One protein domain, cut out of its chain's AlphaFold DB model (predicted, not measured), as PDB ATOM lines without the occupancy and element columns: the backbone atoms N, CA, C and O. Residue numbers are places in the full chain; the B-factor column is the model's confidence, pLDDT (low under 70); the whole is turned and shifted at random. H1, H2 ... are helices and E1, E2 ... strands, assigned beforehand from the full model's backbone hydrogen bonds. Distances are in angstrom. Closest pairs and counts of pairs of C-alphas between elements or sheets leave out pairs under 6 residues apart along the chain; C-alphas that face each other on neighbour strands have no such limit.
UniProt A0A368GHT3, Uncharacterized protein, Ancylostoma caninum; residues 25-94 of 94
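This is residues 25 to 94 of the 94 residues of an uncharacterized protein of Ancylostoma caninum (UniProt A0A368GHT3). What shape is this? A small three-stranded antiparallel sheet, E1 E2 E3, makes one end of an elongated domain, and the three helices lie towards the other end, where H3 leads off from E3, passes the short helix H2 and runs on away from the sheet. A long loop, residues 49 to 61, joins E1 to E2. What are its make-up and size? The printed part has 70 residues, with the named elements H1, H2, E1, E2, E3 and H3 in that order and a sheet order of E1 E2 E3; the class is mixed, helices and strands. It is compact, with a radius of gyration of the C-alphas of 12.1 A, and spans 42 by 23 by 17 A.

Where are the strands? E2 is residues 62 to 67, 16.0 A long, from C-alpha 62 at (-26.093, 9.395, -37.380). E1 is residues 46 to 48, 6.6 A, and E3 is residues 72 to 76, 13.2 A. Where are the helices? H1 is residues 27 to 32, 8.7 A, from C-alpha 27 at (-21.086, 1.768, -31.438), and H2 is residues 34 to 37, 4.8 A. H3, the longest, is residues 79 to 92, 20.4 A, ending at C-alpha 92 at (-18.904, -7.580, -44.396).

How is the sheet joined? E1, E2 and E3 form a meander, each strand the antiparallel neighbour of the one before. In the hairpin E1 and E2, at 127 degrees, N 47 and O 66 are 2.8 A apart, within hydrogen-bond range; in the hairpin E2 and E3, at 142 degrees, N 65 and O 73 are 3.0 A apart, also within range. How do the helices stand? H3 touches H2 with residues 80 to 82 alone, the closest C-alphas being those of Cys 37 and Cys 81, 4.8 A apart. H1 and H3 are close but not clearly touching, about perpendicular at 74 degrees, with the closest C-alphas, those of Phe 29 and Leu 85, 7.5 A apart. H1 is only just not on the sheet, with 4 pairs of C-alphas within 10 A. What of the helix backbones? In H1 and H3 every O i to N i+4 pair is within hydrogen-bond range; H2 is too short for such a pair, and its one O i to N i+3 pair is not within range.

How far does it reach? The two C-alphas farthest apart, those of Asp 69 and Gly 94, the chain's last residue, are 42.3 A apart. Is the printed part whole, and where is confidence low? It has no cut, and the link E1 to E2 is long. Residues 25, 93 and 94 have pLDDT under 70; the mean of the printed part is 87.8.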
ATOM      1  N   ASP A  25     -26.324  -1.555 -34.016       69.62
ATOM      2  CA  ASP A  25     -25.615  -0.385 -33.503       69.62
ATOM      3  C   ASP A  25     -24.177  -0.374 -34.056       69.62
ATOM      4  O   ASP A  25     -23.492  -1.397 -34.112       69.62
ATOM      5  N   ASN A  26     -23.724   0.795 -34.515       81.12
ATOM      6  CA  ASN A  26     -22.362   1.000 -35.010       81.12
ATOM      7  C   ASN A  26     -21.417   1.483 -33.900       81.12
ATOM      8  O   ASN A  26     -20.289   1.867 -34.204       81.12
ATOM      9  N   ALA A  27     -21.847   1.437 -32.638       83.06
ATOM     10  CA  ALA A  27     -21.086   1.768 -31.438       83.06
ATOM     11  C   ALA A  27     -19.613   1.357 -31.521       83.06
ATOM     12  O   ALA A  27     -18.734   2.217 -31.500       83.06
ATOM     13  N   GLU A  28     -19.333   0.061 -31.684       86.31
ATOM     14  CA  GLU A  28     -17.964  -0.463 -31.741       86.31
ATOM     15  C   GLU A  28     -17.143   0.199 -32.856       86.31
ATOM     16  O   GLU A  28     -16.020   0.641 -32.626       86.31
ATOM     17  N   PHE A  29     -17.731   0.376 -34.043       90.06
ATOM     18  CA  PHE A  29     -17.074   1.086 -35.139       90.06
ATOM     19  C   PHE A  29     -16.773   2.550 -34.790       90.06
ATOM     20  O   PHE A  29     -15.681   3.033 -35.099       90.06
ATOM     21  N   LEU A  30     -17.716   3.254 -34.159       88.62
ATOM     22  CA  LEU A  30     -17.545   4.654 -33.765       88.62
ATOM     23  C   LEU A  30     -16.423   4.808 -32.736       88.62
ATOM     24  O   LEU A  30     -15.616   5.726 -32.857       88.62
ATOM     25  N   PHE A  31     -16.326   3.883 -31.777       87.94
ATOM     26  CA  PHE A  31     -15.246   3.852 -30.792       87.94
ATOM     27  C   PHE A  31     -13.879   3.602 -31.431       87.94
ATOM     28  O   PHE A  31     -12.935   4.354 -31.182       87.94
ATOM     29  N   GLU A  32     -13.768   2.586 -32.290       91.19
ATOM     30  CA  GLU A  32     -12.519   2.261 -32.994       91.19
ATOM     31  C   GLU A  32     -12.032   3.416 -33.884       91.19
ATOM     32  O   GLU A  32     -10.831   3.582 -34.101       91.19
ATOM     33  N   ASN A  33     -12.966   4.230 -34.383       92.50
ATOM     34  CA  ASN A  33     -12.704   5.309 -35.331       92.50
ATOM     35  C   ASN A  33     -12.972   6.702 -34.748       92.50
ATOM     36  O   ASN A  33     -13.134   7.653 -35.513       92.50
ATOM     37  N   ALA A  34     -12.950   6.866 -33.419       90.00
ATOM     38  CA  ALA A  34     -13.259   8.131 -32.736       90.00
ATOM     39  C   ALA A  34     -12.443   9.333 -33.256       90.00
ATOM     40  O   ALA A  34     -12.911  10.467 -33.270       90.00
ATOM     41  N   LYS A  35     -11.228   9.105 -33.770       89.81
ATOM     42  CA  LYS A  35     -10.410  10.162 -34.391       89.81
ATOM     43  C   LYS A  35     -11.041  10.765 -35.658       89.81
ATOM     44  O   LYS A  35     -10.823  11.938 -35.934       89.81
ATOM     45  N   ILE A  36     -11.778   9.962 -36.425       92.62
ATOM     46  CA  ILE A  36     -12.420  10.340 -37.697       92.62
ATOM     47  C   ILE A  36     -13.900  10.662 -37.464       92.62
ATOM     48  O   ILE A  36     -14.437  11.619 -38.015       92.62
ATOM     49  N   CYS A  37     -14.557   9.860 -36.631       89.19
ATOM     50  CA  CYS A  37     -15.972   9.983 -36.298       89.19
ATOM     51  C   CYS A  37     -16.271  11.081 -35.274       89.19
ATOM     52  O   CYS A  37     -17.431  11.448 -35.102       89.19
ATOM     53  N   GLY A  38     -15.233  11.641 -34.647       82.56
ATOM     54  CA  GLY A  38     -15.366  12.422 -33.426       82.56
ATOM     55  C   GLY A  38     -15.491  11.488 -32.227       82.56
ATOM     56  O   GLY A  38     -16.011  10.383 -32.349       82.56
ATOM     57  N   ASP A  39     -14.981  11.917 -31.075       80.69
ATOM     58  CA  ASP A  39     -15.151  11.175 -29.831       80.69
ATOM     59  C   ASP A  39     -16.574  11.419 -29.308       80.69
ATOM     60  O   ASP A  39     -16.877  12.544 -28.891       80.69
ATOM     61  N   PRO A  40     -17.463  10.409 -29.313       71.44
ATOM     62  CA  PRO A  40     -18.840  10.583 -28.868       71.44
ATOM     63  C   PRO A  40     -18.945  10.965 -27.380       71.44
ATOM     64  O   PRO A  40     -19.980  11.476 -26.970       71.44
ATOM     65  N   PHE A  41     -17.872  10.769 -26.601       77.62
ATOM     66  CA  PHE A  41     -17.765  11.103 -25.176       77.62
ATOM     67  C   PHE A  41     -17.063  12.442 -24.920       77.62
ATOM     68  O   PHE A  41     -16.936  12.862 -23.770       77.62
ATOM     69  N   SER A  42     -16.605  13.130 -25.970       83.38
ATOM     70  CA  SER A  42     -15.923  14.424 -25.829       83.38
ATOM     71  C   SER A  42     -16.858  15.573 -25.453       83.38
ATOM     72  O   SER A  42     -16.395  16.602 -24.961       83.38
ATOM     73  N   ASP A  43     -18.164  15.408 -25.675       82.06
ATOM     74  CA  ASP A  43     -19.183  16.386 -25.315       82.06
ATOM     75  C   ASP A  43     -19.782  16.026 -23.942       82.06
ATOM     76  O   ASP A  43     -20.544  15.067 -23.846       82.06
ATOM     77  N   PRO A  44     -19.474  16.778 -22.869       82.81
ATOM     78  CA  PRO A  44     -19.893  16.427 -21.512       82.81
ATOM     79  C   PRO A  44     -21.408  16.525 -21.296       82.81
ATOM     80  O   PRO A  44     -21.905  16.036 -20.285       82.81
ATOM     81  N   VAL A  45     -22.134  17.172 -22.213       86.88
ATOM     82  CA  VAL A  45     -23.594  17.304 -22.144       86.88
ATOM     83  C   VAL A  45     -24.289  16.088 -22.753       86.88
ATOM     84  O   VAL A  45     -25.434  15.820 -22.407       86.88
ATOM     85  N   TRP A  46     -23.626  15.359 -23.655       87.19
ATOM     86  CA  TRP A  46     -24.259  14.344 -24.493       87.19
ATOM     87  C   TRP A  46     -23.587  12.983 -24.333       87.19
ATOM     88  O   TRP A  46     -22.436  12.800 -24.720       87.19
ATOM     89  N   ILE A  47     -24.337  12.007 -23.829       88.56
ATOM     90  CA  ILE A  47     -23.879  10.634 -23.618       88.56
ATOM     91  C   ILE A  47     -24.397   9.740 -24.750       88.56
ATOM     92  O   ILE A  47     -25.602   9.723 -24.995       88.56
ATOM     93  N   PRO A  48     -23.541   8.972 -25.442       86.88
ATOM     94  CA  PRO A  48     -23.984   8.003 -26.443       86.88
ATOM     95  C   PRO A  48     -24.892   6.933 -25.838       86.88
ATOM     96  O   PRO A  48     -24.533   6.279 -24.856       86.88
ATOM     97  N   THR A  49     -26.052   6.717 -26.447       85.88
ATOM     98  CA  THR A  49     -27.010   5.691 -26.020       85.88
ATOM     99  C   THR A  49     -26.772   4.409 -26.806       85.88
ATOM    100  O   THR A  49     -27.407   4.185 -27.837       85.88
ATOM    101  N   LEU A  50     -25.839   3.590 -26.317       77.19
ATOM    102  CA  LEU A  50     -25.500   2.286 -26.899       77.19
ATOM    103  C   LEU A  50     -26.676   1.321 -26.704       77.19
ATOM    104  O   LEU A  50     -27.054   1.073 -25.560       77.19
ATOM    105  N   ASP A  51     -27.279   0.834 -27.789       71.62
ATOM    106  CA  ASP A  51     -28.445  -0.079 -27.788       71.62
ATOM    107  C   ASP A  51     -29.697   0.395 -27.005       71.62
ATOM    108  O   ASP A  51     -30.672  -0.343 -26.852       71.62
ATOM    109  N   LEU A  52     -29.701   1.641 -26.518       84.19
ATOM    110  CA  LEU A  52     -30.773   2.243 -25.710       84.19
ATOM    111  C   LEU A  52     -31.449   3.424 -26.414       84.19
ATOM    112  O   LEU A  52     -32.196   4.189 -25.797       84.19
ATOM    113  N   CYS A  53     -31.192   3.584 -27.711       87.94
ATOM    114  CA  CYS A  53     -31.862   4.596 -28.507       87.94
ATOM    115  C   CYS A  53     -33.346   4.228 -28.679       87.94
ATOM    116  O   CYS A  53     -33.693   3.221 -29.292       87.94
ATOM    117  N   MET A  54     -34.222   5.050 -28.109       90.19
ATOM    118  CA  MET A  54     -35.678   4.945 -28.207       90.19
ATOM    119  C   MET A  54     -36.236   5.708 -29.414       90.19
ATOM    120  O   MET A  54     -37.403   5.531 -29.767       90.19
ATOM    121  N   ILE A  55     -35.422   6.569 -30.026       89.88
ATOM    122  CA  ILE A  55     -35.734   7.284 -31.266       89.88
ATOM    123  C   ILE A  55     -35.090   6.585 -32.470       89.88
ATOM    124  O   ILE A  55     -34.132   5.829 -32.334       89.88
ATOM    125  N   GLU A  56     -35.612   6.834 -33.667       90.12
ATOM    126  CA  GLU A  56     -35.045   6.286 -34.899       90.12
ATOM    127  C   GLU A  56     -33.987   7.251 -35.454       90.12
ATOM    128  O   GLU A  56     -34.320   8.359 -35.870       90.12
ATOM    129  N   CYS A  57     -32.721   6.828 -35.438       89.94
ATOM    130  CA  CYS A  57     -31.611   7.529 -36.087       89.94
ATOM    131  C   CYS A  57     -31.127   6.744 -37.305       89.94
ATOM    132  O   CYS A  57     -31.146   5.508 -37.305       89.94
ATOM    133  N   ASP A  58     -30.643   7.448 -38.326       91.69
ATOM    134  CA  ASP A  58     -30.046   6.794 -39.488       91.69
ATOM    135  C   ASP A  58     -28.704   6.157 -39.103       91.69
ATOM    136  O   ASP A  58     -27.694   6.839 -38.954       91.69
ATOM    137  N   GLN A  59     -28.667   4.831 -38.991       88.19
ATOM    138  CA  GLN A  59     -27.467   4.077 -38.615       88.19
ATOM    139  C   GLN A  59     -26.280   4.284 -39.570       88.19
ATOM    140  O   GLN A  59     -25.145   3.973 -39.210       88.19
ATOM    141  N   ASP A  60     -26.507   4.756 -40.795       89.94
ATOM    142  CA  ASP A  60     -25.448   5.004 -41.770       89.94
ATOM    143  C   ASP A  60     -24.847   6.407 -41.664       89.94
ATOM    144  O   ASP A  60     -23.722   6.624 -42.132       89.94
ATOM    145  N   THR A  61     -25.571   7.357 -41.066       92.44
ATOM    146  CA  THR A  61     -25.179   8.775 -41.068       92.44
ATOM    147  C   THR A  61     -25.211   9.454 -39.701       92.44
ATOM    148  O   THR A  61     -24.603  10.517 -39.538       92.44
ATOM    149  N   GLU A  62     -25.828   8.835 -38.700       92.06
ATOM    150  CA  GLU A  62     -26.093   9.395 -37.380       92.06
ATOM    151  C   GLU A  62     -25.788   8.403 -36.248       92.06
ATOM    152  O   GLU A  62     -25.728   7.188 -36.435       92.06
ATOM    153  N   TYR A  63     -25.604   8.945 -35.047       88.94
ATOM    154  CA  TYR A  63     -25.526   8.198 -33.797       88.94
ATOM    155  C   TYR A  63     -26.416   8.854 -32.743       88.94
ATOM    156  O   TYR A  63     -26.663  10.062 -32.768       88.94
ATOM    157  N   CYS A  64     -26.922   8.042 -31.823       91.56
ATOM    158  CA  CYS A  64     -27.886   8.472 -30.824       91.56
ATOM    159  C   CYS A  64     -27.177   8.904 -29.539       91.56
ATOM    160  O   CYS A  64     -26.267   8.222 -29.056       91.56
ATOM    161  N   VAL A  65     -27.576  10.054 -29.005       91.94
ATOM    162  CA  VAL A  65     -27.064  10.604 -27.749       91.94
ATOM    163  C   VAL A  65     -28.207  11.053 -26.854       91.94
ATOM    164  O   VAL A  65     -29.269  11.428 -27.344       91.94
ATOM    165  N   GLU A  66     -27.967  11.086 -25.552       93.06
ATOM    166  CA  GLU A  66     -28.893  11.553 -24.526       93.06
ATOM    167  C   GLU A  66     -28.246  12.655 -23.692       93.06
ATOM    168  O   GLU A  66     -27.052  12.596 -23.392       93.06
ATOM    169  N   ASN A  67     -29.021  13.682 -23.350       92.56
ATOM    170  CA  ASN A  67     -28.554  14.767 -22.494       92.56
ATOM    171  C   ASN A  67     -28.922  14.561 -21.013       92.56
ATOM    172  O   ASN A  67     -29.636  13.631 -20.649       92.56
ATOM    173  N   GLU A  68     -28.485  15.482 -20.154       92.06
ATOM    174  CA  GLU A  68     -28.788  15.465 -18.712       92.06
ATOM    175  C   GLU A  68     -30.291  15.534 -18.364       92.06
ATOM    176  O   GLU A  68     -30.691  15.097 -17.286       92.06
ATOM    177  N   ASP A  69     -31.134  16.018 -19.285       95.06
ATOM    178  CA  ASP A  69     -32.598  16.046 -19.147       95.06
ATOM    179  C   ASP A  69     -33.273  14.728 -19.586       95.06
ATOM    180  O   ASP A  69     -34.502  14.684 -19.702       95.06
ATOM    181  N   LEU A  70     -32.499  13.675 -19.878       91.81
ATOM    182  CA  LEU A  70     -32.974  12.400 -20.440       91.81
ATOM    183  C   LEU A  70     -33.663  12.557 -21.807       91.81
ATOM    184  O   LEU A  70     -34.606  11.834 -22.142       91.81
ATOM    185  N   LYS A  71     -33.229  13.538 -22.605       94.69
ATOM    186  CA  LYS A  71     -33.719  13.740 -23.973       94.69
ATOM    187  C   LYS A  71     -32.729  13.168 -24.967       94.69
ATOM    188  O   LYS A  71     -31.571  13.582 -25.007       94.69
ATOM    189  N   GLN A  72     -33.227  12.273 -25.809       94.00
ATOM    190  CA  GLN A  72     -32.456  11.673 -26.886       94.00
ATOM    191  C   GLN A  72     -32.488  12.524 -28.153       94.00
ATOM    192  O   GLN A  72     -33.493  13.164 -28.473       94.00
ATOM    193  N   GLN A  73     -31.384  12.505 -28.891       93.25
ATOM    194  CA  GLN A  73     -31.241  13.172 -30.176       93.25
ATOM    195  C   GLN A  73     -30.293  12.388 -31.093       93.25
ATOM    196  O   GLN A  73     -29.294  11.827 -30.646       93.25
ATOM    197  N   CYS A  74     -30.569  12.419 -32.396       92.38
ATOM    198  CA  CYS A  74     -29.643  11.956 -33.424       92.38
ATOM    199  C   CYS A  74     -28.593  13.037 -33.720       92.38
ATOM    200  O   CYS A  74     -28.921  14.176 -34.079       92.38
ATOM    201  N   LYS A  75     -27.316  12.689 -33.563       90.62
ATOM    202  CA  LYS A  75     -26.177  13.514 -33.972       90.62
ATOM    203  C   LYS A  75     -25.584  12.960 -35.260       90.62
ATOM    204  O   LYS A  75     -25.328  11.768 -35.383       90.62
ATOM    205  N   LYS A  76     -25.341  13.849 -36.221       92.44
ATOM    206  CA  LYS A  76     -24.774  13.491 -37.521       92.44
ATOM    207  C   LYS A  76     -23.277  13.208 -37.408       92.44
ATOM    208  O   LYS A  76     -22.534  14.012 -36.848       92.44
ATOM    209  N   MET A  77     -22.837  12.092 -37.982       92.12
ATOM    210  CA  MET A  77     -21.423  11.748 -38.102       92.12
ATOM    211  C   MET A  77     -20.713  12.673 -39.103       92.12
ATOM    212  O   MET A  77     -21.329  13.107 -40.083       92.12
ATOM    213  N   PRO A  78     -19.403  12.918 -38.952       94.31
ATOM    214  CA  PRO A  78     -18.593  13.534 -40.000       94.31
ATOM    215  C   PRO A  78     -18.657  12.743 -41.318       94.31
ATOM    216  O   PRO A  78     -18.678  11.513 -41.305       94.31
ATOM    217  N   GLU A  79     -18.642  13.424 -42.469       95.44
ATOM    218  CA  GLU A  79     -18.755  12.768 -43.789       95.44
ATOM    219  C   GLU A  79     -17.681  11.699 -44.035       95.44
ATOM    220  O   GLU A  79     -17.937  10.686 -44.682       95.44
ATOM    221  N   GLU A  80     -16.469  11.921 -43.526       95.56
ATOM    222  CA  GLU A  80     -15.363  10.967 -43.639       95.56
ATOM    223  C   GLU A  80     -15.661   9.667 -42.880       95.56
ATOM    224  O   GLU A  80     -15.456   8.576 -43.411       95.56
ATOM    225  N   CYS A  81     -16.243   9.775 -41.685       94.81
ATOM    226  CA  CYS A  81     -16.682   8.627 -40.899       94.81
ATOM    227  C   CYS A  81     -17.811   7.859 -41.598       94.81
ATOM    228  O   CYS A  81     -17.762   6.633 -41.674       94.81
ATOM    229  N   GLN A  82     -18.782   8.569 -42.185       95.31
ATOM    230  CA  GLN A  82     -19.873   7.945 -42.944       95.31
ATOM    231  C   GLN A  82     -19.332   7.113 -44.116       95.31
ATOM    232  O   GLN A  82     -19.740   5.970 -44.316       95.31
ATOM    233  N   LYS A  83     -18.371   7.656 -44.877       96.25
ATOM    234  CA  LYS A  83     -17.729   6.931 -45.987       96.25
ATOM    235  C   LYS A  83     -17.032   5.663 -45.500       96.25
ATOM    236  O   LYS A  83     -17.246   4.598 -46.075       96.25
ATOM    237  N   LEU A  84     -16.266   5.768 -44.416       95.44
ATOM    238  CA  LEU A  84     -15.546   4.636 -43.838       95.44
ATOM    239  C   LEU A  84     -16.502   3.542 -43.323       95.44
ATOM    240  O   LEU A  84     -16.263   2.352 -43.541       95.44
ATOM    241  N   LEU A  85     -17.624   3.929 -42.709       93.44
ATOM    242  CA  LEU A  85     -18.652   2.988 -42.257       93.44
ATOM    243  C   LEU A  85     -19.269   2.223 -43.434       93.44
ATOM    244  O   LEU A  85     -19.425   1.001 -43.381       93.44
ATOM    245  N   GLN A  86     -19.580   2.931 -44.521       93.50
ATOM    246  CA  GLN A  86     -20.118   2.326 -45.739       93.50
ATOM    247  C   GLN A  86     -19.138   1.328 -46.370       93.50
ATOM    248  O   GLN A  86     -19.552   0.279 -46.866       93.50
ATOM    249  N   GLU A  87     -17.836   1.614 -46.338       93.88
ATOM    250  CA  GLU A  87     -16.801   0.687 -46.805       93.88
ATOM    251  C   GLU A  87     -16.733  -0.580 -45.943       93.88
ATOM    252  O   GLU A  87     -16.762  -1.685 -46.495       93.88
ATOM    253  N   LYS A  88     -16.750  -0.447 -44.606       91.19
ATOM    254  CA  LYS A  88     -16.801  -1.595 -43.676       91.19
ATOM    255  C   LYS A  88     -18.037  -2.465 -43.932       91.19
ATOM    256  O   LYS A  88     -17.914  -3.683 -44.068       91.19
ATOM    257  N   LYS A  89     -19.219  -1.854 -44.075       89.25
ATOM    258  CA  LYS A  89     -20.479  -2.575 -44.353       89.25
ATOM    259  C   LYS A  89     -20.448  -3.318 -45.691       89.25
ATOM    260  O   LYS A  89     -20.975  -4.425 -45.784       89.25
ATOM    261  N   LYS A  90     -19.817  -2.749 -46.727       89.12
ATOM    262  CA  LYS A  90     -19.621  -3.433 -48.019       89.12
ATOM    263  C   LYS A  90     -18.709  -4.652 -47.890       89.12
ATOM    264  O   LYS A  90     -19.026  -5.687 -48.462       89.12
ATOM    265  N   GLN A  91     -17.622  -4.551 -47.126       83.88
ATOM    266  CA  GLN A  91     -16.682  -5.659 -46.908       83.88
ATOM    267  C   GLN A  91     -17.307  -6.826 -46.130       83.88
ATOM    268  O   GLN A  91     -17.003  -7.975 -46.416       83.88
ATOM    269  N   GLN A  92     -18.211  -6.549 -45.187       77.62
ATOM    270  CA  GLN A  92     -18.904  -7.580 -44.396       77.62
ATOM    271  C   GLN A  92     -20.013  -8.324 -45.159       77.62
ATOM    272  O   GLN A  92     -20.491  -9.355 -44.691       77.62
ATOM    273  N   ARG A  93     -20.459  -7.791 -46.303       66.38
ATOM    274  CA  ARG A  93     -21.498  -8.394 -47.158       66.38
ATOM    275  C   ARG A  93     -20.928  -9.183 -48.346       66.38
ATOM    276  O   ARG A  93     -21.718  -9.750 -49.102       66.38
ATOM    277  N   GLY A  94     -19.611  -9.137 -48.544       48.59
ATOM    278  CA  GLY A  94     -18.893  -9.818 -49.625       48.59
ATOM    279  C   GLY A  94     -18.428 -11.221 -49.274       48.59
ATOM    280  O   GLY A  94     -18.557 -11.626 -48.099       48.59
TER     281      GLY A  94